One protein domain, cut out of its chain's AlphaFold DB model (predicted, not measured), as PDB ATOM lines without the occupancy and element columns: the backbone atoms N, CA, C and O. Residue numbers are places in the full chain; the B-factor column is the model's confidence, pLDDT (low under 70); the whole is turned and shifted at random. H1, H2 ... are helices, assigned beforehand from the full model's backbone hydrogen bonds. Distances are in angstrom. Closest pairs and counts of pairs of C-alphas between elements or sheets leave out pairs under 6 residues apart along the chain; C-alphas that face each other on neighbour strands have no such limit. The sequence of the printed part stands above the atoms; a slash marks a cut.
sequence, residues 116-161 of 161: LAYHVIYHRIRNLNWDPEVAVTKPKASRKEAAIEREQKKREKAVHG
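AT A GLANCE: This is residues 116 to 161 of the 161 residues of an uncharacterized protein of Salimicrobium halophilum (UniProt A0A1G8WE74). A small helical hairpin of the short helices H1 and H2 is joined by the link of residues 138 to 142 to one long helix, H3, of which residues 143 to 148 and 150 to 160 stick out, free of the rest. The arm H3 and the hairpin make two separate parts, with no contact between the helix H3 and the two others. The printed part has 46 residues with three named helices, in the order H1, H2, H3, and no named strand; the class is all helix. The whole is loose, with a radius of gyration of the C-alphas of 12.7 A, and elongated, spanning 34 by 22 by 14 A.

IN THESE COORDINATES: Find C-alpha 143 at (94.727, 97.858, 116.716); from there H3, residues 143 to 160, runs 25.7 A to C-alpha 160 at (92.487, 123.142, 120.846). Go back to C-alpha 118 at (83.801, 96.050, 101.617), where H1, residues 118 to 126, begins; it is 11.8 A long. Between these two helices look for H2, residues 132 to 137, which is 8.8 A long.

HOW THE PARTS SIT: Start at H3, which is apart from H1 and also apart from H2. Look next at H1 and H2, a helical hairpin: they touch, and their closest C-alphas, those of Ile 121 and Ala 135, are 5.6 A apart. Their lines stand at a steep tilt of 41 degrees, and they run opposite ways. On the backbone of H1, H2 and H3, you will find every O i to N i+4 pair within hydrogen-bond range.

THE WHOLE: The two C-alphas farthest apart are those of Tyr 118 and Val 159, at 35.3 A. The printed part has no cut, and it ends at Gly 161, the chain's last residue. The links H1 to H2 and H2 to H3 are both tight, with 5 residues each. Residues 142 to 148 and 150 to 161 stand free. The mean pLDDT of the printed part is 88.4, and residue 161 is under 70.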
ATOM      1  N   LEU A 116      91.389  94.388 101.587       93.00
ATOM      2  CA  LEU A 116      90.415  95.248 102.256       93.00
ATOM      3  C   LEU A 116      88.989  94.724 102.053       93.00
ATOM      4  O   LEU A 116      88.534  94.484 100.935       93.00
ATOM      5  N   ALA A 117      88.251  94.595 103.155       90.81
ATOM      6  CA  ALA A 117      86.843  94.214 103.125       90.81
ATOM      7  C   ALA A 117      85.938  95.381 102.689       90.81
ATOM      8  O   ALA A 117      86.233  96.549 102.957       90.81
ATOM      9  N   TYR A 118      84.777  95.061 102.103       88.69
ATOM     10  CA  TYR A 118      83.801  96.050 101.617       88.69
ATOM     11  C   TYR A 118      83.409  97.093 102.676       88.69
ATOM     12  O   TYR A 118      83.396  98.289 102.401       88.69
ATOM     13  N   HIS A 119      83.149  96.662 103.914       88.69
ATOM     14  CA  HIS A 119      82.753  97.580 104.986       88.69
ATOM     15  C   HIS A 119      83.847  98.612 105.327       88.69
ATOM     16  O   HIS A 119      83.531  99.711 105.773       88.69
ATOM     17  N   VAL A 120      85.129  98.286 105.097       90.75
ATOM     18  CA  VAL A 120      86.259  99.195 105.352       90.75
ATOM     19  C   VAL A 120      86.275 100.317 104.324       90.75
ATOM     20  O   VAL A 120      86.330 101.489 104.694       90.75
ATOM     21  N   ILE A 121      86.198  99.968 103.038       91.44
ATOM     22  CA  ILE A 121      86.181 100.958 101.953       91.44
ATOM     23  C   ILE A 121      84.901 101.794 101.991       91.44
ATOM     24  O   ILE A 121      84.953 103.002 101.783       91.44
ATOM     25  N   TYR A 122      83.779 101.180 102.369       89.38
ATOM     26  CA  TYR A 122      82.518 101.871 102.590       89.38
ATOM     27  C   TYR A 122      82.635 102.920 103.692       89.38
ATOM     28  O   TYR A 122      82.301 104.076 103.464       89.38
ATOM     29  N   HIS A 123      83.180 102.558 104.855       89.31
ATOM     30  CA  HIS A 123      83.376 103.509 105.945       89.31
ATOM     31  C   HIS A 123      84.329 104.651 105.557       89.31
ATOM     32  O   HIS A 123      84.058 105.811 105.858       89.31
ATOM     33  N   ARG A 124      85.421 104.344 104.844       91.69
ATOM     34  CA  ARG A 124      86.381 105.352 104.366       91.69
ATOM     35  C   ARG A 124      85.737 106.372 103.430       91.69
ATOM     36  O   ARG A 124      85.897 107.566 103.648       91.69
ATOM     37  N   ILE A 125      84.986 105.914 102.433       89.69
ATOM     38  CA  ILE A 125      84.350 106.800 101.451       89.69
ATOM     39  C   ILE A 125      83.170 107.542 102.088       89.69
ATOM     40  O   ILE A 125      83.064 108.756 101.970       89.69
ATOM     41  N   ARG A 126      82.288 106.835 102.804       84.94
ATOM     42  CA  ARG A 126      81.016 107.401 103.275       84.94
ATOM     43  C   ARG A 126      81.134 108.230 104.550       84.94
ATOM     44  O   ARG A 126      80.434 109.235 104.664       84.94
ATOM     45  N   ASN A 127      81.939 107.780 105.515       86.19
ATOM     46  CA  ASN A 127      82.011 108.380 106.851       86.19
ATOM     47  C   ASN A 127      83.251 109.256 107.017       86.19
ATOM     48  O   ASN A 127      83.184 110.258 107.720       86.19
ATOM     49  N   LEU A 128      84.376 108.861 106.410       88.44
ATOM     50  CA  LEU A 128      85.625 109.626 106.472       88.44
ATOM     51  C   LEU A 128      85.825 110.534 105.254       88.44
ATOM     52  O   LEU A 128      86.775 111.310 105.245       88.44
ATOM     53  N   ASN A 129      84.946 110.439 104.250       86.38
ATOM     54  CA  ASN A 129      84.977 111.247 103.033       86.38
ATOM     55  C   ASN A 129      86.319 111.163 102.279       86.38
ATOM     56  O   ASN A 129      86.789 112.149 101.713       86.38
ATOM     57  N   TRP A 130      86.966 109.990 102.317       91.44
ATOM     58  CA  TRP A 130      88.217 109.738 101.603       91.44
ATOM     59  C   TRP A 130      87.977 109.615 100.103       91.44
ATOM     60  O   TRP A 130      86.963 109.063  99.670       91.44
ATOM     61  N   ASP A 131      88.974 110.037  99.328       91.50
ATOM     62  CA  ASP A 131      89.038 109.745  97.903       91.50
ATOM     63  C   ASP A 131      88.959 108.219  97.648       91.50
ATOM     64  O   ASP A 131      89.632 107.450  98.351       91.50
ATOM     65  N   PRO A 132      88.149 107.749  96.677       90.12
ATOM     66  CA  PRO A 132      87.985 106.324  96.396       90.12
ATOM     67  C   PRO A 132      89.288 105.573  96.092       90.12
ATOM     68  O   PRO A 132      89.435 104.433  96.539       90.12
ATOM     69  N   GLU A 133      90.253 106.180  95.392       92.44
ATOM     70  CA  GLU A 133      91.539 105.539  95.083       92.44
ATOM     71  C   GLU A 133      92.377 105.351  96.347       92.44
ATOM     72  O   GLU A 133      92.933 104.274  96.595       92.44
ATOM     73  N   VAL A 134      92.410 106.369  97.206       92.81
ATOM     74  CA  VAL A 134      93.094 106.300  98.505       92.81
ATOM     75  C   VAL A 134      92.407 105.283  99.425       92.81
ATOM     76  O   VAL A 134      93.063 104.506 100.129       92.81
ATOM     77  N   ALA A 135      91.074 105.233  99.401       92.62
ATOM     78  CA  ALA A 135      90.280 104.354 100.249       92.62
ATOM     79  C   ALA A 135      90.524 102.866  99.980       92.62
ATOM     80  O   ALA A 135      90.466 102.074 100.925       92.62
ATOM     81  N   VAL A 136      90.811 102.481  98.734       94.62
ATOM     82  CA  VAL A 136      91.060 101.081  98.348       94.62
ATOM     83  C   VAL A 136      92.536 100.679  98.379       94.62
ATOM     84  O   VAL A 136      92.830  99.495  98.243       94.62
ATOM     85  N   THR A 137      93.466 101.620  98.549       93.62
ATOM     86  CA  THR A 137      94.920 101.353  98.532       93.62
ATOM     87  C   THR A 137      95.548 101.396  99.918       93.62
ATOM     88  O   THR A 137      96.437 100.601 100.213       93.62
ATOM     89  N   LYS A 138      95.080 102.281 100.802       91.56
ATOM     90  CA  LYS A 138      95.698 102.453 102.121       91.56
ATOM     91  C   LYS A 138      95.447 101.226 103.017       91.56
ATOM     92  O   LYS A 138      94.288 100.834 103.187       91.56
ATOM     93  N   PRO A 139      96.467 100.622 103.651       86.44
ATOM     94  CA  PRO A 139      96.266  99.470 104.530       86.44
ATOM     95  C   PRO A 139      95.434  99.836 105.767       86.44
ATOM     96  O   PRO A 139      95.265 101.008 106.116       86.44
ATOM     97  N   LYS A 140      94.843  98.829 106.417       83.56
ATOM     98  CA  LYS A 140      94.137  99.017 107.690       83.56
ATOM     99  C   LYS A 140      95.176  99.127 108.811       83.56
ATOM    100  O   LYS A 140      95.988  98.221 108.951       83.56
ATOM    101  N   ALA A 141      95.116 100.198 109.602       83.06
ATOM    102  CA  ALA A 141      95.982 100.364 110.770       83.06
ATOM    103  C   ALA A 141      95.807  99.199 111.756       83.06
ATOM    104  O   ALA A 141      94.695  98.673 111.929       83.06
ATOM    105  N   SER A 142      96.893  98.808 112.419       84.06
ATOM    106  CA  SER A 142      96.822  97.807 113.480       84.06
ATOM    107  C   SER A 142      96.003  98.334 114.664       84.06
ATOM    108  O   SER A 142      95.848  99.542 114.861       84.06
ATOM    109  N   ARG A 143      95.459  97.437 115.501       81.81
ATOM    110  CA  ARG A 143      94.727  97.858 116.716       81.81
ATOM    111  C   ARG A 143      95.580  98.753 117.624       81.81
ATOM    112  O   ARG A 143      95.030  99.660 118.238       81.81
ATOM    113  N   LYS A 144      96.890  98.489 117.702       89.25
ATOM    114  CA  LYS A 144      97.836  99.265 118.515       89.25
ATOM    115  C   LYS A 144      98.026 100.668 117.940       89.25
ATOM    116  O   LYS A 144      97.847 101.637 118.667       89.25
ATOM    117  N   GLU A 145      98.285 100.776 116.638       87.62
ATOM    118  CA  GLU A 145      98.391 102.069 115.943       87.62
ATOM    119  C   GLU A 145      97.112 102.898 116.083       87.62
ATOM    120  O   GLU A 145      97.168 104.065 116.454       87.62
ATOM    121  N   ALA A 146      95.945 102.283 115.870       84.06
ATOM    122  CA  ALA A 146      94.662 102.970 115.989       84.06
ATOM    123  C   ALA A 146      94.371 103.453 117.423       84.06
ATOM    124  O   ALA A 146      93.690 104.463 117.607       84.06
ATOM    125  N   ALA A 147      94.857 102.737 118.442       88.25
ATOM    126  CA  ALA A 147      94.749 103.165 119.835       88.25
ATOM    127  C   ALA A 147      95.639 104.385 120.120       88.25
ATOM    128  O   ALA A 147      95.166 105.341 120.732       88.25
ATOM    129  N   ILE A 148      96.879 104.379 119.619       91.50
ATOM    130  CA  ILE A 148      97.811 105.510 119.734       91.50
ATOM    131  C   ILE A 148      97.237 106.748 119.030       91.50
ATOM    132  O   ILE A 148      97.179 107.816 119.632       91.50
ATOM    133  N   GLU A 149      96.734 106.601 117.802       88.00
ATOM    134  CA  GLU A 149      96.142 107.709 117.037       88.00
ATOM    135  C   GLU A 149      94.902 108.294 117.735       88.00
ATOM    136  O   GLU A 149      94.709 109.510 117.775       88.00
ATOM    137  N   ARG A 150      94.049 107.442 118.325       86.94
ATOM    138  CA  ARG A 150      92.889 107.900 119.107       86.94
ATOM    139  C   ARG A 150      93.306 108.722 120.318       86.94
ATOM    140  O   ARG A 150      92.680 109.744 120.578       86.94
ATOM    141  N   GLU A 151      94.326 108.277 121.044       92.94
ATOM    142  CA  GLU A 151      94.854 108.984 122.211       92.94
ATOM    143  C   GLU A 151      95.458 110.340 121.811       92.94
ATOM    144  O   GLU A 151      95.154 111.353 122.437       92.94
ATOM    145  N   GLN A 152      96.220 110.389 120.711       90.50
ATOM    146  CA  GLN A 152      96.761 111.630 120.143       90.50
ATOM    147  C   GLN A 152      95.653 112.624 119.777       90.50
ATOM    148  O   GLN A 152      95.652 113.743 120.281       90.50
ATOM    149  N   LYS A 153      94.641 112.194 119.013       89.50
ATOM    150  CA  LYS A 153      93.484 113.039 118.662       89.50
ATOM    151  C   LYS A 153      92.724 113.545 119.886       89.50
ATOM    152  O   LYS A 153      92.215 114.663 119.886       89.50
ATOM    153  N   LYS A 154      92.621 112.722 120.935       91.75
ATOM    154  CA  LYS A 154      91.960 113.103 122.191       91.75
ATOM    155  C   LYS A 154      92.730 114.220 122.900       91.75
ATOM    156  O   LYS A 154      92.105 115.157 123.385       91.75
ATOM    157  N   ARG A 155      94.066 114.141 122.905       91.38
ATOM    158  CA  ARG A 155      94.960 115.180 123.442       91.38
ATOM    159  C   ARG A 155      94.917 116.458 122.611       91.38
ATOM    160  O   ARG A 155      94.730 117.524 123.176       91.38
ATOM    161  N   GLU A 156      95.008 116.357 121.287       91.19
ATOM    162  CA  GLU A 156      94.907 117.509 120.378       91.19
ATOM    163  C   GLU A 156      93.592 118.264 120.570       91.19
ATOM    164  O   GLU A 156      93.595 119.487 120.685       91.19
ATOM    165  N   LYS A 157      92.476 117.533 120.678       90.06
ATOM    166  CA  LYS A 157      91.158 118.115 120.937       90.06
ATOM    167  C   LYS A 157      91.056 118.773 122.316       90.06
ATOM    168  O   LYS A 157      90.346 119.755 122.434       90.06
ATOM    169  N   ALA A 158      91.740 118.249 123.333       87.44
ATOM    170  CA  ALA A 158      91.784 118.859 124.666       87.44
ATOM    171  C   ALA A 158      92.675 120.112 124.731       87.44
ATOM    172  O   ALA A 158      92.529 120.912 125.644       87.44
ATOM    173  N   VAL A 159      93.615 120.262 123.793       89.06
ATOM    174  CA  VAL A 159      94.486 121.445 123.686       89.06
ATOM    175  C   VAL A 159      93.839 122.551 122.845       89.06
ATOM    176  O   VAL A 159      94.055 123.725 123.127       89.06
ATOM    177  N   HIS A 160      93.063 122.194 121.815       77.19
ATOM    178  CA  HIS A 160      92.487 123.142 120.846       77.19
ATOM    179  C   HIS A 160      90.973 123.371 120.987       77.19
ATOM    180  O   HIS A 160      90.410 124.136 120.204       77.19
ATOM    181  N   GLY A 161      90.299 122.673 121.902       61.91
ATOM    182  CA  GLY A 161      88.860 122.783 122.158       61.91
ATOM    183  C   GLY A 161      88.586 123.250 123.572       61.91
ATOM    184  O   GLY A 161      87.565 123.947 123.739       61.91
TER     185      GLY A 161